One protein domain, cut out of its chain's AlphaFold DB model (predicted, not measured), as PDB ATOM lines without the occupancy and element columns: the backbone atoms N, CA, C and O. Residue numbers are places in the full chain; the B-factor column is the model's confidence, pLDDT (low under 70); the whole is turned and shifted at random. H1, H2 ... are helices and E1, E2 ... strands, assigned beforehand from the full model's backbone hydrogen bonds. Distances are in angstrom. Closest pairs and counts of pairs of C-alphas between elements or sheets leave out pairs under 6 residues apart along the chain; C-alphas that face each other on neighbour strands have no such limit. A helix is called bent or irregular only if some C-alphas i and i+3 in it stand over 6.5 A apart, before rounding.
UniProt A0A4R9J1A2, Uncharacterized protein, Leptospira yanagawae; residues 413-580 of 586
ATOM      1  N   PRO A 413     178.474 308.747 307.815       94.50
ATOM      2  CA  PRO A 413     179.257 307.620 307.314       94.50
ATOM      3  C   PRO A 413     180.773 307.849 307.394       94.50
ATOM      4  O   PRO A 413     181.270 308.970 307.286       94.50
ATOM      5  N   LYS A 414     181.534 306.766 307.590       94.62
ATOM      6  CA  LYS A 414     183.008 306.819 307.658       94.62
ATOM      7  C   LYS A 414     183.681 306.849 306.286       94.62
ATOM      8  O   LYS A 414     184.863 307.169 306.221       94.62
ATOM      9  N   ASP A 415     182.957 306.505 305.224       95.56
ATOM     10  CA  ASP A 415     183.440 306.565 303.846       95.56
ATOM     11  C   ASP A 415     182.817 307.769 303.131       95.56
ATOM     12  O   ASP A 415     181.601 307.847 302.960       95.56
ATOM     13  N   TYR A 416     183.655 308.706 302.685       95.19
ATOM     14  CA  TYR A 416     183.209 309.900 301.969       95.19
ATOM     15  C   TYR A 416     182.515 309.566 300.639       95.19
ATOM     16  O   TYR A 416     181.636 310.310 300.205       95.19
ATOM     17  N   LYS A 417     182.843 308.433 300.001       95.00
ATOM     18  CA  LYS A 417     182.187 308.007 298.754       95.00
ATOM     19  C   LYS A 417     180.730 307.614 298.987       95.00
ATOM     20  O   LYS A 417     179.873 307.893 298.150       95.00
ATOM     21  N   GLU A 418     180.436 306.994 300.128       95.88
ATOM     22  CA  GLU A 418     179.064 306.679 300.535       95.88
ATOM     23  C   GLU A 418     178.247 307.958 300.763       95.88
ATOM     24  O   GLU A 418     177.086 308.031 300.349       95.88
ATOM     25  N   ILE A 419     178.872 308.996 301.334       96.19
ATOM     26  CA  ILE A 419     178.246 310.305 301.553       96.19
ATOM     27  C   ILE A 419     177.819 310.929 300.216       96.19
ATOM     28  O   ILE A 419     176.644 311.259 300.058       96.19
ATOM     29  N   PHE A 420     178.727 311.028 299.236       94.81
ATOM     30  CA  PHE A 420     178.413 311.572 297.903       94.81
ATOM     31  C   PHE A 420     177.389 310.738 297.125       94.81
ATOM     32  O   PHE A 420     176.647 311.276 296.310       94.81
ATOM     33  N   LYS A 421     177.314 309.426 297.371       94.38
ATOM     34  CA  LYS A 421     176.339 308.546 296.713       94.38
ATOM     35  C   LYS A 421     174.909 308.744 297.228       94.38
ATOM     36  O   LYS A 421     173.959 308.504 296.489       94.38
ATOM     37  N   THR A 422     174.756 309.100 298.501       93.69
ATOM     38  CA  THR A 422     173.460 309.090 299.206       93.69
ATOM     39  C   THR A 422     172.880 310.478 299.457       93.69
ATOM     40  O   THR A 422     171.749 310.577 299.923       93.69
ATOM     41  N   ASN A 423     173.618 311.544 299.135       94.75
ATOM     42  CA  ASN A 423     173.222 312.922 299.407       94.75
ATOM     43  C   ASN A 423     173.383 313.806 298.159       94.75
ATOM     44  O   ASN A 423     174.265 313.542 297.339       94.75
ATOM     45  N   PRO A 424     172.590 314.890 298.031       95.06
ATOM     46  CA  PRO A 424     172.894 315.983 297.110       95.06
ATOM     47  C   PRO A 424     174.301 316.544 297.343       95.06
ATOM     48  O   PRO A 424     174.827 316.453 298.456       95.06
ATOM     49  N   TYR A 425     174.893 317.150 296.310       95.31
ATOM     50  CA  TYR A 425     176.287 317.595 296.323       95.31
ATOM     51  C   TYR A 425     176.619 318.494 297.521       95.31
ATOM     52  O   TYR A 425     177.525 318.182 298.290       95.31
ATOM     53  N   GLU A 426     175.852 319.560 297.737       96.19
ATOM     54  CA  GLU A 426     176.125 320.546 298.783       96.19
ATOM     55  C   GLU A 426     176.031 319.910 300.172       96.19
ATOM     56  O   GLU A 426     176.875 320.137 301.041       96.19
ATOM     57  N   LYS A 427     175.039 319.034 300.366       96.31
ATOM     58  CA  LYS A 427     174.895 318.258 301.598       96.31
ATOM     59  C   LYS A 427     176.076 317.320 301.806       96.31
ATOM     60  O   LYS A 427     176.598 317.244 302.917       96.31
ATOM     61  N   ALA A 428     176.519 316.632 300.758       96.88
ATOM     62  CA  ALA A 428     177.673 315.754 300.839       96.88
ATOM     63  C   ALA A 428     178.943 316.524 301.228       96.88
ATOM     64  O   ALA A 428     179.659 316.084 302.125       96.88
ATOM     65  N   VAL A 429     179.175 317.700 300.634       97.12
ATOM     66  CA  VAL A 429     180.317 318.567 300.959       97.12
ATOM     67  C   VAL A 429     180.292 319.006 302.425       97.12
ATOM     68  O   VAL A 429     181.307 318.857 303.102       97.12
ATOM     69  N   VAL A 430     179.148 319.457 302.960       96.94
ATOM     70  CA  VAL A 430     179.012 319.809 304.391       96.94
ATOM     71  C   VAL A 430     179.360 318.631 305.299       96.94
ATOM     72  O   VAL A 430     180.117 318.782 306.259       96.94
ATOM     73  N   LEU A 431     178.817 317.446 305.009       96.50
ATOM     74  CA  LEU A 431     179.050 316.251 305.822       96.50
ATOM     75  C   LEU A 431     180.515 315.801 305.762       96.50
ATOM     76  O   LEU A 431     181.084 315.430 306.787       96.50
ATOM     77  N   VAL A 432     181.132 315.864 304.580       96.88
ATOM     78  CA  VAL A 432     182.554 315.563 304.386       96.88
ATOM     79  C   VAL A 432     183.430 316.560 305.145       96.88
ATOM     80  O   VAL A 432     184.310 316.137 305.893       96.88
ATOM     81  N   ALA A 433     183.150 317.858 305.019       96.69
ATOM     82  CA  ALA A 433     183.861 318.918 305.725       96.69
ATOM     83  C   ALA A 433     183.799 318.723 307.244       96.69
ATOM     84  O   ALA A 433     184.836 318.662 307.897       96.69
ATOM     85  N   ALA A 434     182.601 318.519 307.799       95.75
ATOM     86  CA  ALA A 434     182.420 318.322 309.234       95.75
ATOM     87  C   ALA A 434     183.102 317.042 309.753       95.75
ATOM     88  O   ALA A 434     183.623 317.023 310.867       95.75
ATOM     89  N   LYS A 435     183.084 315.954 308.968       95.94
ATOM     90  CA  LYS A 435     183.583 314.634 309.384       95.94
ATOM     91  C   LYS A 435     185.092 314.465 309.248       95.94
ATOM     92  O   LYS A 435     185.685 313.755 310.061       95.94
ATOM     93  N   PHE A 436     185.683 315.042 308.207       95.81
ATOM     94  CA  PHE A 436     187.071 314.785 307.822       95.81
ATOM     95  C   PHE A 436     187.937 316.042 307.742       95.81
ATOM     96  O   PHE A 436     189.155 315.907 307.667       95.81
ATOM     97  N   GLY A 437     187.330 317.230 307.740       94.62
ATOM     98  CA  GLY A 437     188.044 318.498 307.716       94.62
ATOM     99  C   GLY A 437     188.639 318.872 309.069       94.62
ATOM    100  O   GLY A 437     188.138 318.498 310.131       94.62
ATOM    101  N   GLU A 438     189.708 319.656 309.019       94.56
ATOM    102  CA  GLU A 438     190.315 320.302 310.177       94.56
ATOM    103  C   GLU A 438     189.682 321.679 310.371       94.56
ATOM    104  O   GLU A 438     189.665 322.490 309.451       94.56
ATOM    105  N   GLY A 439     189.145 321.964 311.553       93.00
ATOM    106  CA  GLY A 439     188.489 323.242 311.826       93.00
ATOM    107  C   GLY A 439     187.262 323.082 312.711       93.00
ATOM    108  O   GLY A 439     187.174 322.150 313.514       93.00
ATOM    109  N   GLY A 440     186.320 324.009 312.578       91.88
ATOM    110  CA  GLY A 440     185.129 324.083 313.413       91.88
ATOM    111  C   GLY A 440     184.434 325.430 313.281       91.88
ATOM    112  O   GLY A 440     184.588 326.125 312.279       91.88
ATOM    113  N   PHE A 441     183.658 325.803 314.291       90.94
ATOM    114  CA  PHE A 441     183.045 327.125 314.338       90.94
ATOM    115  C   PHE A 441     184.109 328.213 314.507       90.94
ATOM    116  O   PHE A 441     184.881 328.184 315.465       90.94
ATOM    117  N   ASN A 442     184.145 329.161 313.574       89.06
ATOM    118  CA  ASN A 442     185.012 330.326 313.631       89.06
ATOM    119  C   ASN A 442     184.186 331.532 314.102       89.06
ATOM    120  O   ASN A 442     183.316 332.026 313.384       89.06
ATOM    121  N   GLU A 443     184.464 332.006 315.319       81.12
ATOM    122  CA  GLU A 443     183.732 333.112 315.948       81.12
ATOM    123  C   GLU A 443     183.871 334.445 315.204       81.12
ATOM    124  O   GLU A 443     182.948 335.254 315.257       81.12
ATOM    125  N   GLU A 444     184.989 334.683 314.510       85.38
ATOM    126  CA  GLU A 444     185.243 335.956 313.819       85.38
ATOM    127  C   GLU A 444     184.321 336.144 312.613       85.38
ATOM    128  O   GLU A 444     183.851 337.251 312.355       85.38
ATOM    129  N   ILE A 445     184.034 335.053 311.897       86.50
ATOM    130  CA  ILE A 445     183.142 335.054 310.729       86.50
ATOM    131  C   ILE A 445     181.729 334.549 311.054       86.50
ATOM    132  O   ILE A 445     180.822 334.715 310.244       86.50
ATOM    133  N   GLY A 446     181.520 333.940 312.226       84.31
ATOM    134  CA  GLY A 446     180.225 333.403 312.655       84.31
ATOM    135  C   GLY A 446     179.746 332.184 311.856       84.31
ATOM    136  O   GLY A 446     178.554 331.872 311.864       84.31
ATOM    137  N   GLU A 447     180.653 331.492 311.166       91.44
ATOM    138  CA  GLU A 447     180.375 330.335 310.311       91.44
ATOM    139  C   GLU A 447     181.252 329.141 310.723       91.44
ATOM    140  O   GLU A 447     182.298 329.278 311.363       91.44
ATOM    141  N   MET A 448     180.816 327.936 310.360       94.44
ATOM    142  CA  MET A 448     181.664 326.751 310.397       94.44
ATOM    143  C   MET A 448     182.678 326.864 309.264       94.44
ATOM    144  O   MET A 448     182.280 327.057 308.119       94.44
ATOM    145  N   GLN A 449     183.961 326.712 309.571       96.44
ATOM    146  CA  GLN A 449     185.042 326.740 308.596       96.44
ATOM    147  C   GLN A 449     185.916 325.506 308.772       96.44
ATOM    148  O   GLN A 449     186.467 325.253 309.846       96.44
ATOM    149  N   TYR A 450     186.046 324.748 307.691       97.00
ATOM    150  CA  TYR A 450     186.839 323.531 307.647       97.00
ATOM    151  C   TYR A 450     187.866 323.591 306.535       97.00
ATOM    152  O   TYR A 450     187.605 324.089 305.443       97.00
ATOM    153  N   ARG A 451     189.022 323.015 306.826       96.25
ATOM    154  CA  ARG A 451     190.170 322.890 305.951       96.25
ATOM    155  C   ARG A 451     190.355 321.427 305.558       96.25
ATOM    156  O   ARG A 451     190.403 320.555 306.421       96.25
ATOM    157  N   LEU A 452     190.514 321.154 304.269       95.94
ATOM    158  CA  LEU A 452     190.955 319.858 303.748       95.94
ATOM    159  C   LEU A 452     192.271 320.054 302.999       95.94
ATOM    160  O   LEU A 452     192.291 320.684 301.941       95.94
ATOM    161  N   SER A 453     193.365 319.528 303.551       94.69
ATOM    162  CA  SER A 453     194.675 319.575 302.900       94.69
ATOM    163  C   SER A 453     194.849 318.403 301.940       94.69
ATOM    164  O   SER A 453     194.494 317.262 302.244       94.69
ATOM    165  N   THR A 454     195.430 318.654 300.771       93.50
ATOM    166  CA  THR A 454     195.780 317.584 299.827       93.50
ATOM    167  C   THR A 454     196.957 316.740 300.314       93.50
ATOM    168  O   THR A 454     197.146 315.626 299.817       93.50
ATOM    169  N   GLN A 455     197.667 317.198 301.353       93.00
ATOM    170  CA  GLN A 455     198.744 316.460 301.999       93.00
ATOM    171  C   GLN A 455     198.289 315.087 302.514       93.00
ATOM    172  O   GLN A 455     199.013 314.107 302.385       93.00
ATOM    173  N   ASP A 456     197.087 314.998 303.079       92.50
ATOM    174  CA  ASP A 456     196.531 313.771 303.656       92.50
ATOM    175  C   ASP A 456     195.131 313.425 303.117       92.50
ATOM    176  O   ASP A 456     194.654 312.302 303.305       92.50
ATOM    177  N   ARG A 457     194.464 314.355 302.414       94.44
ATOM    178  CA  ARG A 457     193.082 314.203 301.918       94.44
ATOM    179  C   ARG A 457     192.924 314.387 300.412       94.44
ATOM    180  O   ARG A 457     191.807 314.630 299.956       94.44
ATOM    181  N   TYR A 458     193.983 314.209 299.620       95.25
ATOM    182  CA  TYR A 458     193.937 314.379 298.158       95.25
ATOM    183  C   TYR A 458     192.714 313.732 297.486       95.25
ATOM    184  O   TYR A 458     191.968 314.401 296.773       95.25
ATOM    185  N   TRP A 459     192.451 312.447 297.746       95.00
ATOM    186  CA  TRP A 459     191.347 311.724 297.100       95.00
ATOM    187  C   TRP A 459     189.957 312.254 297.467       95.00
ATOM    188  O   TRP A 459     189.007 312.065 296.712       95.00
ATOM    189  N   MET A 460     189.838 312.921 298.613       95.50
ATOM    190  CA  MET A 460     188.608 313.559 299.066       95.50
ATOM    191  C   MET A 460     188.417 314.922 298.403       95.50
ATOM    192  O   MET A 460     187.333 315.207 297.905       95.50
ATOM    193  N   VAL A 461     189.486 315.719 298.327       95.38
ATOM    194  CA  VAL A 461     189.528 316.979 297.569       95.38
ATOM    195  C   VAL A 461     189.185 316.723 296.098       95.38
ATOM    196  O   VAL A 461     188.317 317.389 295.535       95.38
ATOM    197  N   TYR A 462     189.774 315.689 295.496       94.81
ATOM    198  CA  TYR A 462     189.436 315.258 294.143       94.81
ATOM    199  C   TYR A 462     187.953 314.882 293.997       94.81
ATOM    200  O   TYR A 462     187.317 315.279 293.021       94.81
ATOM    201  N   GLU A 463     187.376 314.150 294.955       95.19
ATOM    202  CA  GLU A 463     185.956 313.776 294.917       95.19
ATOM    203  C   GLU A 463     185.028 314.995 295.007       95.19
ATOM    204  O   GLU A 463     184.031 315.047 294.285       95.19
ATOM    205  N   ILE A 464     185.375 315.986 295.838       95.88
ATOM    206  CA  ILE A 464     184.647 317.257 295.962       95.88
ATOM    207  C   ILE A 464     184.633 317.990 294.621       95.88
ATOM    208  O   ILE A 464     183.568 318.414 294.177       95.88
ATOM    209  N   VAL A 465     185.782 318.112 293.951       94.19
ATOM    210  CA  VAL A 465     185.857 318.784 292.645       94.19
ATOM    211  C   VAL A 465     185.094 317.982 291.591       94.19
ATOM    212  O   VAL A 465     184.192 318.506 290.945       94.19
ATOM    213  N   ARG A 466     185.398 316.689 291.429       91.75
ATOM    214  CA  ARG A 466     184.867 315.879 290.318       91.75
ATOM    215  C   ARG A 466     183.354 315.639 290.388       91.75
ATOM    216  O   ARG A 466     182.757 315.294 289.371       91.75
ATOM    217  N   SER A 467     182.773 315.707 291.587       93.25
ATOM    218  CA  SER A 467     181.340 315.477 291.817       93.25
ATOM    219  C   SER A 467     180.523 316.762 291.735       93.25
ATOM    220  O   SER A 467     179.300 316.704 291.852       93.25
ATOM    221  N   HIS A 468     181.181 317.910 291.558       94.81
ATOM    222  CA  HIS A 468     180.511 319.196 291.487       94.81
ATOM    223  C   HIS A 468     179.578 319.263 290.259       94.81
ATOM    224  O   HIS A 468     179.992 318.852 289.173       94.81
ATOM    225  N   PRO A 469     178.355 319.824 290.368       93.19
ATOM    226  CA  PRO A 469     177.418 319.943 289.242       93.19
ATOM    227  C   PRO A 469     177.986 320.663 288.007       93.19
ATOM    228  O   PRO A 469     177.637 320.331 286.878       93.19
ATOM    229  N   ASN A 470     178.897 321.614 288.223       93.38
ATOM    230  CA  ASN A 470     179.612 322.350 287.169       93.38
ATOM    231  C   ASN A 470     180.764 321.566 286.500       93.38
ATOM    232  O   ASN A 470     181.429 322.103 285.614       93.38
ATOM    233  N   ILE A 471     180.991 320.302 286.873       92.38
ATOM    234  CA  ILE A 471     181.967 319.406 286.242       92.38
ATOM    235  C   ILE A 471     181.249 318.328 285.421       92.38
ATOM    236  O   ILE A 471     180.398 317.591 285.914       92.38
ATOM    237  N   LYS A 472     181.642 318.187 284.151       93.19
ATOM    238  CA  LYS A 472     181.233 317.089 283.268       93.19
ATOM    239  C   LYS A 472     182.289 315.990 283.282       93.19
ATOM    240  O   LYS A 472     183.491 316.250 283.192       93.19
ATOM    241  N   ARG A 473     181.833 314.741 283.380       90.38
ATOM    242  CA  ARG A 473     182.685 313.547 283.401       90.38
ATOM    243  C   ARG A 473     182.571 312.806 282.075       90.38
ATOM    244  O   ARG A 473     181.629 312.046 281.877       90.38
ATOM    245  N   ASP A 474     183.549 313.007 281.198       88.12
ATOM    246  CA  ASP A 474     183.600 312.320 279.900       88.12
ATOM    247  C   ASP A 474     184.207 310.915 280.040       88.12
ATOM    248  O   ASP A 474     183.822 309.974 279.347       88.12
ATOM    249  N   LYS A 475     185.159 310.758 280.969       88.94
ATOM    250  CA  LYS A 475     185.771 309.486 281.380       88.94
ATOM    251  C   LYS A 475     185.912 309.445 282.903       88.94
ATOM    252  O   LYS A 475     185.612 310.409 283.605       88.94
ATOM    253  N   GLU A 476     186.392 308.322 283.436       84.00
ATOM    254  CA  GLU A 476     186.587 308.164 284.882       84.00
ATOM    255  C   GLU A 476     187.539 309.217 285.469       84.00
ATOM    256  O   GLU A 476     187.233 309.792 286.512       84.00
ATOM    257  N   SER A 477     188.633 309.507 284.762       89.06
ATOM    258  CA  SER A 477     189.720 310.386 285.202       89.06
ATOM    259  C   SER A 477     189.918 311.618 284.305       89.06
ATOM    260  O   SER A 477     191.011 312.179 284.286       89.06
ATOM    261  N   SER A 478     188.917 312.020 283.516       93.44
ATOM    262  CA  SER A 478     188.976 313.251 282.713       93.44
ATOM    263  C   SER A 478     187.596 313.744 282.291       93.44
ATOM    264  O   SER A 478     186.656 312.952 282.172       93.44
ATOM    265  N   GLY A 479     187.493 315.025 281.957       93.44
ATOM    266  CA  GLY A 479     186.284 315.597 281.384       93.44
ATOM    267  C   GLY A 479     186.395 317.092 281.113       93.44
ATOM    268  O   GLY A 479     187.491 317.618 280.920       93.44
ATOM    269  N   SER A 480     185.254 317.771 281.126       93.06
ATOM    270  CA  SER A 480     185.110 319.192 280.804       93.06
ATOM    271  C   SER A 480     184.330 319.941 281.884       93.06
ATOM    272  O   SER A 480     183.808 319.343 282.825       93.06
ATOM    273  N   PHE A 481     184.281 321.265 281.785       92.06
ATOM    274  CA  PHE A 481     183.472 322.102 282.669       92.06
ATOM    275  C   PHE A 481     182.095 322.324 282.025       92.06
ATOM    276  O   PHE A 481     181.927 322.208 280.806       92.06
ATOM    277  N   VAL A 482     181.072 322.621 282.829       88.19
ATOM    278  CA  VAL A 482     179.751 322.986 282.291       88.19
ATOM    279  C   VAL A 482     179.835 324.299 281.517       88.19
ATOM    280  O   VAL A 482     179.335 324.359 280.391       88.19
ATOM    281  N   THR A 483     180.510 325.295 282.089       84.62
ATOM    282  CA  THR A 483     180.774 326.592 281.464       84.62
ATOM    283  C   THR A 483     182.073 326.534 280.668       84.62
ATOM    284  O   THR A 483     183.109 326.116 281.179       84.62
ATOM    285  N   SER A 484     182.023 326.963 279.409       79.75
ATOM    286  CA  SER A 484     183.151 326.888 278.480       79.75
ATOM    287  C   SER A 484     183.966 328.176 278.378       79.75
ATOM    288  O   SER A 484     184.822 328.233 277.510       79.75
ATOM    289  N   TYR A 485     183.687 329.206 279.179       84.12
ATOM    290  CA  TYR A 485     184.382 330.498 279.163       84.12
ATOM    291  C   TYR A 485     184.494 331.063 280.582       84.12
ATOM    292  O   TYR A 485     183.569 330.907 281.378       84.12
ATOM    293  N   GLY A 486     185.603 331.734 280.884       79.00
ATOM    294  CA  GLY A 486     185.792 332.468 282.126       79.00
ATOM    295  C   GLY A 486     186.831 333.575 281.978       79.00
ATOM    296  O   GLY A 486     187.758 333.456 281.175       79.00
ATOM    297  N   SER A 487     186.680 334.616 282.796       74.75
ATOM    298  CA  SER A 487     187.636 335.713 282.962       74.75
ATOM    299  C   SER A 487     188.263 335.718 284.363       74.75
ATOM    300  O   SER A 487     187.608 335.413 285.368       74.75
ATOM    301  N   ALA A 488     189.548 336.062 284.425       68.56
ATOM    302  CA  ALA A 488     190.339 336.208 285.640       68.56
ATOM    303  C   ALA A 488     190.523 337.686 286.035       68.56
ATOM    304  O   ALA A 488     190.365 338.590 285.215       68.56
ATOM    305  N   SER A 489     190.888 337.931 287.298       63.81
ATOM    306  CA  SER A 489     191.127 339.267 287.879       63.81
ATOM    307  C   SER A 489     192.265 340.017 287.192       63.81
ATOM    308  O   SER A 489     192.290 341.242 287.168       63.81
ATOM    309  N   ASP A 490     193.227 339.272 286.653       67.38
ATOM    310  CA  ASP A 490     194.385 339.791 285.928       67.38
ATOM    311  C   ASP A 490     194.073 340.149 284.462       67.38
ATOM    312  O   ASP A 490     194.966 340.571 283.729       67.38
ATOM    313  N   GLY A 491     192.813 340.010 284.030       70.94
ATOM    314  CA  GLY A 491     192.386 340.294 282.663       70.94
ATOM    315  C   GLY A 491     192.723 339.187 281.663       70.94
ATOM    316  O   GLY A 491     192.621 339.417 280.458       70.94
ATOM    317  N   THR A 492     193.116 337.993 282.125       77.81
ATOM    318  CA  THR A 492     193.228 336.809 281.264       77.81
ATOM    319  C   THR A 492     191.869 336.130 281.106       77.81
ATOM    320  O   THR A 492     191.064 336.083 282.033       77.81
ATOM    321  N   CYS A 493     191.597 335.598 279.915       83.62
ATOM    322  CA  CYS A 493     190.364 334.872 279.628       83.62
ATOM    323  C   CYS A 493     190.683 333.552 278.942       83.62
ATOM    324  O   CYS A 493     191.464 333.517 277.988       83.62
ATOM    325  N   PHE A 494     190.024 332.490 279.391       85.81
ATOM    326  CA  PHE A 494     190.166 331.151 278.834       85.81
ATOM    327  C   PHE A 494     188.806 330.594 278.423       85.81
ATOM    328  O   PHE A 494     187.766 330.927 278.997       85.81
ATOM    329  N   ASN A 495     188.820 329.726 277.419       87.12
ATOM    330  CA  ASN A 495     187.676 328.938 277.005       87.12
ATOM    331  C   ASN A 495     188.018 327.441 276.896       87.12
ATOM    332  O   ASN A 495     189.160 327.030 277.093       87.12
ATOM    333  N   ASP A 496     187.002 326.614 276.632       88.81
ATOM    334  CA  ASP A 496     187.132 325.162 276.426       88.81
ATOM    335  C   ASP A 496     187.875 324.452 277.581       88.81
ATOM    336  O   ASP A 496     188.860 323.729 277.388       88.81
ATOM    337  N   PHE A 497     187.429 324.695 278.819       91.06
ATOM    338  CA  PHE A 497     188.054 324.125 280.012       91.06
ATOM    339  C   PHE A 497     187.895 322.602 280.093       91.06
ATOM    340  O   PHE A 497     186.786 322.061 280.022       91.06
ATOM    341  N   GLN A 498     189.016 321.917 280.317       93.62
ATOM    342  CA  GLN A 498     189.098 320.468 280.496       93.62
ATOM    343  C   GLN A 498     189.867 320.126 281.769       93.62
ATOM    344  O   GLN A 498     190.758 320.863 282.184       93.62
ATOM    345  N   TRP A 499     189.557 318.978 282.365       94.50
ATOM    346  CA  TRP A 499     190.278 318.451 283.521       94.50
ATOM    347  C   TRP A 499     190.729 317.013 283.281       94.50
ATOM    348  O   TRP A 499     190.081 316.241 282.566       94.50
ATOM    349  N   ARG A 500     191.835 316.625 283.921       95.06
ATOM    350  CA  ARG A 500     192.296 315.232 283.964       95.06
ATOM    351  C   ARG A 500     193.011 314.910 285.270       95.06
ATOM    352  O   ARG A 500     193.648 315.769 285.870       95.06
ATOM    353  N   GLN A 501     192.937 313.646 285.674       94.19
ATOM    354  CA  GLN A 501     193.513 313.134 286.913       94.19
ATOM    355  C   GLN A 501     194.467 311.957 286.636       94.19
ATOM    356  O   GLN A 501     194.061 310.799 286.707       94.19
ATOM    357  N   PRO A 502     195.730 312.195 286.247       90.69
ATOM    358  CA  PRO A 502     196.742 311.145 286.256       90.69
ATOM    359  C   PRO A 502     197.252 310.913 287.689       90.69
ATOM    360  O   PRO A 502     197.772 311.826 288.310       90.69
ATOM    361  N   LYS A 503     197.168 309.680 288.205       86.56
ATOM    362  CA  LYS A 503     197.979 309.186 289.345       86.56
ATOM    363  C   LYS A 503     198.264 310.211 290.468       86.56
ATOM    364  O   LYS A 503     199.411 310.589 290.677       86.56
ATOM    365  N   GLY A 504     197.237 310.640 291.195       90.38
ATOM    366  CA  GLY A 504     197.432 311.510 292.360       90.38
ATOM    367  C   GLY A 504     197.656 312.985 292.013       90.38
ATOM    368  O   GLY A 504     197.979 313.764 292.893       90.38
ATOM    369  N   GLN A 505     197.461 313.398 290.762       94.75
ATOM    370  CA  GLN A 505     197.593 314.789 290.325       94.75
ATOM    371  C   GLN A 505     196.321 315.240 289.614       94.75
ATOM    372  O   GLN A 505     195.716 314.453 288.892       94.75
ATOM    373  N   PHE A 506     195.883 316.480 289.825       95.06
ATOM    374  CA  PHE A 506     194.710 317.053 289.168       95.06
ATOM    375  C   PHE A 506     195.115 318.246 288.309       95.06
ATOM    376  O   PHE A 506     195.574 319.264 288.824       95.06
ATOM    377  N   TYR A 507     194.929 318.110 287.000       94.69
ATOM    378  CA  TYR A 507     195.260 319.141 286.027       94.69
ATOM    379  C   TYR A 507     193.996 319.799 285.489       94.69
ATOM    380  O   TYR A 507     193.015 319.104 285.193       94.69
ATOM    381  N   VAL A 508     194.058 321.113 285.292       93.69
ATOM    382  CA  VAL A 508     193.077 321.872 284.507       93.69
ATOM    383  C   VAL A 508     193.782 322.454 283.296       93.69
ATOM    384  O   VAL A 508     194.927 322.889 283.376       93.69
ATOM    385  N   SER A 509     193.091 322.444 282.164       92.12
ATOM    386  CA  SER A 509     193.559 323.080 280.943       92.12
ATOM    387  C   SER A 509     192.488 323.963 280.326       92.12
ATOM    388  O   SER A 509     191.301 323.648 280.410       92.12
ATOM    389  N   GLY A 510     192.908 325.035 279.668       90.62
ATOM    390  CA  GLY A 510     192.043 325.974 278.962       90.62
ATOM    391  C   GLY A 510     192.742 326.523 277.725       90.62
ATOM    392  O   GLY A 510     193.962 326.456 277.601       90.62
ATOM    393  N   VAL A 511     191.974 327.051 276.783       88.88
ATOM    394  CA  VAL A 511     192.493 327.712 275.582       88.88
ATOM    395  C   VAL A 511     192.370 329.216 275.784       88.88
ATOM    396  O   VAL A 511     191.284 329.717 276.068       88.88
ATOM    397  N   TYR A 512     193.483 329.940 275.674       83.31
ATOM    398  CA  TYR A 512     193.474 331.394 275.820       83.31
ATOM    399  C   TYR A 512     192.542 332.030 274.777       83.31
ATOM    400  O   TYR A 512     192.650 331.755 273.583       83.31
ATOM    401  N   ALA A 513     191.609 332.867 275.224       76.38
ATOM    402  CA  ALA A 513     190.574 333.452 274.374       76.38
ATOM    403  C   ALA A 513     190.741 334.966 274.165       76.38
ATOM    404  O   ALA A 513     190.166 335.500 273.220       76.38
ATOM    405  N   GLY A 514     191.521 335.642 275.021       70.75
ATOM    406  CA  GLY A 514     191.614 337.104 275.085       70.75
ATOM    407  C   GLY A 514     190.284 337.750 275.505       70.75
ATOM    408  O   GLY A 514     189.243 337.510 274.902       70.75
ATOM    409  N   CYS A 515     190.277 338.599 276.535       71.56
ATOM    410  CA  CYS A 515     189.012 339.171 277.028       71.56
ATOM    411  C   CYS A 515     188.364 340.176 276.054       71.56
ATOM    412  O   CYS A 515     187.159 340.389 276.119       71.56
ATOM    413  N   ASN A 516     189.143 340.735 275.116       65.50
ATOM    414  CA  ASN A 516     188.709 341.761 274.154       65.50
ATOM    415  C   ASN A 516     188.851 341.335 272.676       65.50
ATOM    416  O   ASN A 516     188.901 342.186 271.791       65.50
ATOM    417  N   GLY A 517     188.930 340.030 272.384       56.41
ATOM    418  CA  GLY A 517     188.919 339.532 271.000       56.41
ATOM    419  C   GLY A 517     190.218 339.726 270.200       56.41
ATOM    420  O   GLY A 517     190.179 339.750 268.970       56.41
ATOM    421  N   GLU A 518     191.373 339.849 270.859       58.59
ATOM    422  CA  GLU A 518     192.677 339.915 270.185       58.59
ATOM    423  C   GLU A 518     193.081 338.536 269.626       58.59
ATOM    424  O   GLU A 518     193.695 337.710 270.301       58.59
ATOM    425  N   SER A 519     192.713 338.264 268.370       54.50
ATOM    426  CA  SER A 519     193.078 337.045 267.641       54.50
ATOM    427  C   SER A 519     194.406 337.233 266.890       54.50
ATOM    428  O   SER A 519     194.417 337.674 265.739       54.50
ATOM    429  N   GLY A 520     195.532 336.939 267.546       50.62
ATOM    430  CA  GLY A 520     196.869 337.043 266.936       50.62
ATOM    431  C   GLY A 520     197.490 335.714 266.491       50.62
ATOM    432  O   GLY A 520     198.116 335.648 265.438       50.62
ATOM    433  N   GLU A 521     197.293 334.633 267.245       55.81
ATOM    434  CA  GLU A 521     197.861 333.309 266.955       55.81
ATOM    435  C   GLU A 521     196.845 332.221 267.308       55.81
ATOM    436  O   GLU A 521     195.924 332.462 268.083       55.81
ATOM    437  N   THR A 522     196.983 331.023 266.731       59.09
ATOM    438  CA  THR A 522     196.171 329.860 267.123       59.09
ATOM    439  C   THR A 522     196.410 329.612 268.615       59.09
ATOM    440  O   THR A 522     197.528 329.228 268.973       59.09
ATOM    441  N   PRO A 523     195.429 329.864 269.500       67.81
ATOM    442  CA  PRO A 523     195.701 329.859 270.927       67.81
ATOM    443  C   PRO A 523     196.083 328.445 271.368       67.81
ATOM    444  O   PRO A 523     195.391 327.468 271.066       67.81
ATOM    445  N   LYS A 524     197.231 328.323 272.040       77.69
ATOM    446  CA  LYS A 524     197.671 327.050 272.613       77.69
ATOM    447  C   LYS A 524     196.842 326.765 273.860       77.69
ATOM    448  O   LYS A 524     196.534 327.666 274.633       77.69
ATOM    449  N   ARG A 525     196.487 325.494 274.043       88.38
ATOM    450  CA  ARG A 525     195.900 325.016 275.291       88.38
ATOM    451  C   ARG A 525     196.974 325.059 276.371       88.38
ATOM    452  O   ARG A 525     198.002 324.396 276.235       88.38
ATOM    453  N   GLU A 526     196.721 325.826 277.413       89.69
ATOM    454  CA  GLU A 526     197.546 325.877 278.611       89.69
ATOM    455  C   GLU A 526     197.017 324.852 279.605       89.69
ATOM    456  O   GLU A 526     195.809 324.652 279.708       89.69
ATOM    457  N   GLU A 527     197.918 324.156 280.290       91.56
ATOM    458  CA  GLU A 527     197.583 323.134 281.274       91.56
ATOM    459  C   GLU A 527     198.427 323.341 282.524       91.56
ATOM    460  O   GLU A 527     199.650 323.454 282.446       91.56
ATOM    461  N   GLU A 528     197.770 323.340 283.678       92.19
ATOM    462  CA  GLU A 528     198.402 323.544 284.972       92.19
ATOM    463  C   GLU A 528     198.015 322.437 285.952       92.19
ATOM    464  O   GLU A 528     196.903 321.900 285.919       92.19
ATOM    465  N   LEU A 529     198.959 322.088 286.828       92.94
ATOM    466  CA  LEU A 529     198.717 321.227 287.978       92.94
ATOM    467  C   LEU A 529     198.067 322.062 289.082       92.94
ATOM    468  O   LEU A 529     198.708 322.955 289.627       92.94
ATOM    469  N   CYS A 530     196.821 321.750 289.425       92.62
ATOM    470  CA  CYS A 530     196.060 322.523 290.406       92.62
ATOM    471  C   CYS A 530     196.173 321.985 291.821       92.62
ATOM    472  O   CYS A 530     196.014 322.736 292.773       92.62
ATOM    473  N   PHE A 531     196.365 320.677 291.960       94.12
ATOM    474  CA  PHE A 531     196.703 320.061 293.233       94.12
ATOM    475  C   PHE A 531     197.177 318.626 293.030       94.12
ATOM    476  O   PHE A 531     196.776 317.937 292.084       94.12
ATOM    477  N   GLU A 532     197.996 318.148 293.959       94.88
ATOM    478  CA  GLU A 532     198.523 316.785 293.957       94.88
ATOM    479  C   GLU A 532     198.525 316.132 295.341       94.88
ATOM    480  O   GLU A 532     198.369 316.783 296.374       94.88
ATOM    481  N   GLU A 533     198.647 314.809 295.347       95.06
ATOM    482  CA  GLU A 533     198.787 313.984 296.536       95.06
ATOM    483  C   GLU A 533     200.086 314.333 297.258       95.06
ATOM    484  O   GLU A 533     201.143 314.420 296.637       95.06
ATOM    485  N   LEU A 534     200.002 314.537 298.577       91.25
ATOM    486  CA  LEU A 534     201.094 315.082 299.397       91.25
ATOM    487  C   LEU A 534     201.452 316.554 299.081       91.25
ATOM    488  O   LEU A 534     202.459 317.049 299.589       91.25
ATOM    489  N   GLY A 535     200.642 317.253 298.276       88.50
ATOM    490  CA  GLY A 535     200.835 318.660 297.922       88.50
ATOM    491  C   GLY A 535     200.477 319.649 299.048       88.50
ATOM    492  O   GLY A 535     199.882 319.262 300.059       88.50
ATOM    493  N   PRO A 536     200.837 320.938 298.892       89.69
ATOM    494  CA  PRO A 536     200.558 321.981 299.883       89.69
ATOM    495  C   PRO A 536     199.132 322.552 299.786       89.69
ATOM    496  O   PRO A 536     198.701 323.276 300.688       89.69
ATOM    497  N   ASP A 537     198.409 322.256 298.702       92.19
ATOM    498  CA  ASP A 537     197.107 322.848 298.411       92.19
ATOM    499  C   ASP A 537     196.055 322.493 299.464       92.19
ATOM    500  O   ASP A 537     196.118 321.503 300.207       92.19
ATOM    501  N   THR A 538     195.059 323.359 299.566       93.81
ATOM    502  CA  THR A 538     194.039 323.263 300.599       93.81
ATOM    503  C   THR A 538     192.712 323.774 300.073       93.81
ATOM    504  O   THR A 538     192.661 324.841 299.469       93.81
ATOM    505  N   ILE A 539     191.633 323.051 300.369       95.38
ATOM    506  CA  ILE A 539     190.268 323.548 300.193       95.38
ATOM    507  C   ILE A 539     189.718 324.014 301.542       95.38
ATOM    508  O   ILE A 539     189.764 323.271 302.524       95.38
ATOM    509  N   TYR A 540     189.168 325.225 301.570       95.88
ATOM    510  CA  TYR A 540     188.351 325.757 302.652       95.88
ATOM    511  C   TYR A 540     186.881 325.592 302.299       95.88
ATOM    512  O   TYR A 540     186.463 325.910 301.190       95.88
ATOM    513  N   ILE A 541     186.105 325.080 303.246       97.19
ATOM    514  CA  ILE A 541     184.661 324.898 303.126       97.19
ATOM    515  C   ILE A 541     184.024 325.654 304.281       97.19
ATOM    516  O   ILE A 541     184.286 325.336 305.444       97.19
ATOM    517  N   THR A 542     183.188 326.634 303.952       96.81
ATOM    518  CA  THR A 542     182.556 327.522 304.928       96.81
ATOM    519  C   THR A 542     181.037 327.467 304.802       96.81
ATOM    520  O   THR A 542     180.503 327.498 303.692       96.81
ATOM    521  N   PHE A 543     180.324 327.357 305.925       95.25
ATOM    522  CA  PHE A 543     178.857 327.347 305.955       95.25
ATOM    523  C   PHE A 543     178.287 327.746 307.330       95.25
ATOM    524  O   PHE A 543     178.930 327.516 308.356       95.25
ATOM    525  N   PRO A 544     177.057 328.285 307.404       91.19
ATOM    526  CA  PRO A 544     176.377 328.545 308.675       91.19
ATOM    527  C   PRO A 544     176.140 327.268 309.497       91.19
ATOM    528  O   PRO A 544     175.810 326.219 308.946       91.19
ATOM    529  N   ALA A 545     176.206 327.347 310.831       87.56
ATOM    530  CA  ALA A 545     175.977 326.182 311.702       87.56
ATOM    531  C   ALA A 545     174.592 325.528 311.501       87.56
ATOM    532  O   ALA A 545     174.479 324.301 311.535       87.56
ATOM    533  N   SER A 546     173.564 326.328 311.193       84.75
ATOM    534  CA  SER A 546     172.208 325.863 310.858       84.75
ATOM    535  C   SER A 546     172.158 324.913 309.658       84.75
ATOM    536  O   SER A 546     171.250 324.083 309.527       84.75
ATOM    537  N   ASP A 547     173.155 325.005 308.777       90.62
ATOM    538  CA  ASP A 547     173.210 324.255 307.530       90.62
ATOM    539  C   ASP A 547     173.809 322.850 307.716       90.62
ATOM    540  O   ASP A 547     173.594 321.986 306.863       90.62
ATOM    541  N   LEU A 548     174.392 322.535 308.887       89.00
ATOM    542  CA  LEU A 548     174.820 321.170 309.250       89.00
ATOM    543  C   LEU A 548     173.695 320.141 309.052       89.00
ATOM    544  O   LEU A 548     173.917 319.030 308.558       89.00
ATOM    545  N   ARG A 549     172.455 320.525 309.381       84.75
ATOM    546  CA  ARG A 549     171.256 319.681 309.247       84.75
ATOM    547  C   ARG A 549     170.305 320.117 308.136       84.75
ATOM    548  O   ARG A 549     169.212 319.572 308.049       84.75
ATOM    549  N   SER A 550     170.673 321.088 307.306       87.00
ATOM    550  CA  SER A 550     169.841 321.469 306.160       87.00
ATOM    551  C   SER A 550     169.888 320.385 305.080       87.00
ATOM    552  O   SER A 550     170.938 319.773 304.879       87.00
ATOM    553  N   ASP A 551     168.770 320.157 304.389       85.00
ATOM    554  CA  ASP A 551     168.728 319.332 303.171       85.00
ATOM    555  C   ASP A 551     169.298 320.084 301.959       85.00
ATOM    556  O   ASP A 551     169.743 319.472 300.991       85.00
ATOM    557  N   LYS A 552     169.302 321.421 302.025       89.69
ATOM    558  CA  LYS A 552     169.847 322.332 301.012       89.69
ATOM    559  C   LYS A 552     170.759 323.353 301.699       89.69
ATOM    560  O   LYS A 552     170.338 324.491 301.922       89.69
ATOM    561  N   PRO A 553     171.949 322.936 302.160       93.25
ATOM    562  CA  PRO A 553     172.856 323.838 302.854       93.25
ATOM    563  C   PRO A 553     173.427 324.889 301.903       93.25
ATOM    564  O   PRO A 553     173.648 324.614 300.724       93.25
ATOM    565  N   ARG A 554     173.706 326.083 302.430       93.25
ATOM    566  CA  ARG A 554     174.481 327.102 301.722       93.25
ATOM    567  C   ARG A 554     175.946 326.886 302.064       93.25
ATOM    568  O   ARG A 554     176.311 326.890 303.237       93.25
ATOM    569  N   ILE A 555     176.769 326.697 301.041       94.62
ATOM    570  CA  ILE A 555     178.203 326.461 301.193       94.62
ATOM    571  C   ILE A 555     178.999 327.458 300.364       94.62
ATOM    572  O   ILE A 555     178.544 327.914 299.318       94.62
ATOM    573  N   ASP A 556     180.190 327.770 300.845       95.75
ATOM    574  CA  ASP A 556     181.243 328.446 300.102       95.75
ATOM    575  C   ASP A 556     182.474 327.538 300.099       95.75
ATOM    576  O   ASP A 556     182.828 326.976 301.140       95.75
ATOM    577  N   ILE A 557     183.089 327.354 298.933       95.31
ATOM    578  CA  ILE A 557     184.271 326.506 298.764       95.31
ATOM    579  C   ILE A 557     185.372 327.343 298.115       95.31
ATOM    580  O   ILE A 557     185.155 327.938 297.065       95.31
ATOM    581  N   GLU A 558     186.562 327.357 298.708       93.56
ATOM    582  CA  GLU A 558     187.746 328.031 298.164       93.56
ATOM    583  C   GLU A 558     188.932 327.064 298.144       93.56
ATOM    584  O   GLU A 558     189.396 326.607 299.186       93.56
ATOM    585  N   LEU A 559     189.464 326.767 296.962       91.56
ATOM    586  CA  LEU A 559     190.778 326.160 296.793       91.56
ATOM    587  C   LEU A 559     191.844 327.258 296.897       91.56
ATOM    588  O   LEU A 559     191.895 328.153 296.055       91.56
ATOM    589  N   GLN A 560     192.722 327.184 297.895       87.62
ATOM    590  CA  GLN A 560     193.901 328.046 297.969       87.62
ATOM    591  C   GLN A 560     194.930 327.604 296.931       87.62
ATOM    592  O   GLN A 560     195.813 326.801 297.215       87.62
ATOM    593  N   ASN A 561     194.780 328.136 295.723       75.94
ATOM    594  CA  ASN A 561     195.726 327.996 294.634       75.94
ATOM    595  C   ASN A 561     195.702 329.296 293.809       75.94
ATOM    596  O   ASN A 561     194.640 329.741 293.374       75.94
ATOM    597  N   GLU A 562     196.866 329.928 293.650       66.44
ATOM    598  CA  GLU A 562     197.022 331.215 292.953       66.44
ATOM    599  C   GLU A 562     197.468 331.049 291.489       66.44
ATOM    600  O   GLU A 562     197.897 332.013 290.859       66.44
ATOM    601  N   SER A 563     197.405 329.835 290.930       72.56
ATOM    602  CA  SER A 563     197.817 329.597 289.548       72.56
ATOM    603  C   SER A 563     196.758 330.060 288.539       72.56
ATOM    604  O   SER A 563     195.553 330.116 288.821       72.56
ATOM    605  N   SER A 564     197.226 330.424 287.342       76.81
ATOM    606  CA  SER A 564     196.457 331.199 286.367       76.81
ATOM    607  C   SER A 564     195.241 330.452 285.814       76.81
ATOM    608  O   SER A 564     194.151 331.017 285.729       76.81
ATOM    609  N   VAL A 565     195.385 329.167 285.492       81.56
ATOM    610  CA  VAL A 565     194.313 328.324 284.956       81.56
ATOM    611  C   VAL A 565     193.540 327.653 286.098       81.56
ATOM    612  O   VAL A 565     192.330 327.445 285.997       81.56
ATOM    613  N   CYS A 566     194.184 327.354 287.227       86.62
ATOM    614  CA  CYS A 566     193.524 326.662 288.338       86.62
ATOM    615  C   CYS A 566     192.594 327.548 289.170       86.62
ATOM    616  O   CYS A 566     191.632 327.027 289.740       86.62
ATOM    617  N   GLN A 567     192.774 328.876 289.175       84.25
ATOM    618  CA  GLN A 567     191.812 329.797 289.803       84.25
ATOM    619  C   GLN A 567     190.385 329.657 289.230       84.25
ATOM    620  O   GLN A 567     189.404 329.987 289.902       84.25
ATOM    621  N   TYR A 568     190.237 329.124 288.010       85.94
ATOM    622  CA  TYR A 568     188.932 328.866 287.396       85.94
ATOM    623  C   TYR A 568     188.157 327.727 288.061       85.94
ATOM    624  O   TYR A 568     186.940 327.655 287.893       85.94
ATOM    625  N   ILE A 569     188.802 326.893 288.884       88.75
ATOM    626  CA  ILE A 569     188.085 325.995 289.796       88.75
ATOM    627  C   ILE A 569     187.258 326.834 290.784       88.75
ATOM    628  O   ILE A 569     186.057 326.616 290.916       88.75
ATOM    629  N   ASN A 570     187.847 327.855 291.412       88.12
ATOM    630  CA  ASN A 570     187.121 328.713 292.356       88.12
ATOM    631  C   ASN A 570     186.013 329.530 291.687       88.12
ATOM    632  O   ASN A 570     184.947 329.703 292.270       88.12
ATOM    633  N   ARG A 571     186.258 330.023 290.467       84.75
ATOM    634  CA  ARG A 571     185.317 330.894 289.747       84.75
ATOM    635  C   ARG A 571     184.178 330.122 289.080       84.75
ATOM    636  O   ARG A 571     183.020 330.461 289.269       84.75
ATOM    637  N   LEU A 572     184.504 329.102 288.283       85.88
ATOM    638  CA  LEU A 572     183.536 328.419 287.415       85.88
ATOM    639  C   LEU A 572     182.958 327.156 288.044       85.88
ATOM    640  O   LEU A 572     181.839 326.763 287.714       85.88
ATOM    641  N   VAL A 573     183.723 326.489 288.913       88.94
ATOM    642  CA  VAL A 573     183.240 325.293 289.604       88.94
ATOM    643  C   VAL A 573     182.547 325.729 290.878       88.94
ATOM    644  O   VAL A 573     181.327 325.665 290.925       88.94
ATOM    645  N   PHE A 574     183.299 326.231 291.854       89.81
ATOM    646  CA  PHE A 574     182.780 326.504 293.193       89.81
ATOM    647  C   PHE A 574     181.958 327.782 293.328       89.81
ATOM    648  O   PHE A 574     181.209 327.890 294.294       89.81
ATOM    649  N   ASP A 575     182.091 328.727 292.393       85.12
ATOM    650  CA  ASP A 575     181.448 330.043 292.484       85.12
ATOM    651  C   ASP A 575     181.714 330.699 293.860       85.12
ATOM    652  O   ASP A 575     180.805 331.077 294.602       85.12
ATOM    653  N   SER A 576     182.994 330.751 294.246       82.06
ATOM    654  CA  SER A 576     183.426 331.188 295.577       82.06
ATOM    655  C   SER A 576     183.113 332.666 295.834       82.06
ATOM    656  O   SER A 576     183.388 333.528 294.992       82.06
ATOM    657  N   LYS A 577     182.613 332.987 297.038       83.31
ATOM    658  CA  LYS A 577     182.244 334.352 297.475       83.31
ATOM    659  C   LYS A 577     183.347 335.382 297.202       83.31
ATOM    660  O   LYS A 577     183.040 336.495 296.781       83.31
ATOM    661  N   LYS A 578     184.617 335.010 297.399       75.94
ATOM    662  CA  LYS A 578     185.792 335.877 297.182       75.94
ATOM    663  C   LYS A 578     185.890 336.407 295.748       75.94
ATOM    664  O   LYS A 578     186.387 337.508 295.542       75.94
ATOM    665  N   TYR A 579     185.390 335.648 294.775       68.81
ATOM    666  CA  TYR A 579     185.501 335.957 293.351       68.81
ATOM    667  C   TYR A 579     184.193 336.500 292.738       68.81
ATOM    668  O   TYR A 579     184.189 336.909 291.579       68.81
ATOM    669  N   LYS A 580     183.100 336.596 293.519       64.50
ATOM    670  CA  LYS A 580     181.796 337.140 293.071       64.50
ATOM    671  C   LYS A 580     181.785 338.652 292.812       64.50
ATOM    672  O   LYS A 580     180.847 339.157 292.203       64.50
TER     673      LYS A 580
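Overview. This is residues 413 to 580 of the 586 residues of an uncharacterized protein of Leptospira yanagawae (UniProt A0A4R9J1A2). Two strongly twisted sheets make the two ends of an elongated body, with H3 and H5 packed between them: the larger, branched sheet E3 to E8 curls round H5, and the smaller sheet E1 E2 E9 E10 has H2, H3 and H5 on one face. H1 packs on H2, and the loop 513 to 524 lies at the larger sheet's end. The printed part has 168 residues, mixed, with five named helices and ten named strands in the order H1 H2 E1 E2 H3 E3 E4 E5 E6 E7 E8 E9 H4 E10 H5, and both sheets are antiparallel. It is compact, with a radius of gyration of the C-alphas of 16.3 A, and spans 52 by 34 by 28 A, only just elongated.

Along the chain. The larger sheet holds E3, residues 471 to 475, E4, 478 to 481, E5, 485 to 487, E6, 493 to 500, 20.2 A, E7, 505 to 512, 22.4 A, and E8, 525 to 532, 20.6 A. The other holds E1, 438 to 442, E2, 447 to 453, 19.4 A, E9, 538 to 543, and E10, 556 to 560. The helices are H1, 416 to 422, from C-alpha 416 at (183.209, 309.900, 301.969), H2, 425 to 436, 16.0 A, H3, 454 to 466, 14.6 A, H4, 545 to 549, and H5, 567 to 573, to C-alpha 573 at (183.240, 325.293, 289.604). H3 is irregular: C-alphas 456 and 459 are 8.6 A apart.

Arrangement. E5 E6 E7 E8 are a meander, each strand the antiparallel neighbour of the one before, with N 486 and O 494 at 3.0 A, N 495 and O 511 at 2.8 A, and N 508 and O 528 at 3.0 A. E6 bends by 69 degrees at residue 496; E4 and E5 lie on one side of it, E7 on the other. N 479 and O 499 of E4 and E6 are 2.9 A apart, N 472 and O 480 of E3 and E4 2.8 A. H5 is on both sheets; its closest C-alphas to E10 are Asn 570 and Glu 558, 5.9 A. The order E1 E2 E9 E10 has N 440 and O 449 at 3.0 A, N 450 and O 541 at 2.9 A, and N 540 and O 558 at 2.8 A. H2 and H3 on one face of it make two layers, helices over a sheet; H2 runs across the strands at a height over the sheet of 9.5 A. H1 and H2, a helical hairpin, touch at Phe 420 and Ala 428, their closest C-alphas, 5.2 A. H4 only grazes this sheet and only just touches H2, with 3 pairs of C-alphas within 8 A, the closest Leu 548 and Val 430, 6.6 A. Every O i to N i+4 pair is within hydrogen-bond range in H1, H2 and H5, 7 of 9 in H3 and 0 of 1 in H4, where 1 of 2 O i to N i+3 pairs is.

Size, cuts and confidence. The two C-alphas farthest apart, of Pro 413 and Gly 520, are 53.0 A apart. The printed part has no cut, and E7 to E8 is the long link. Mean pLDDT of the printed part is 88.0; residues 488 to 490, 516 to 523, 562 and 579 to 580 are under 70.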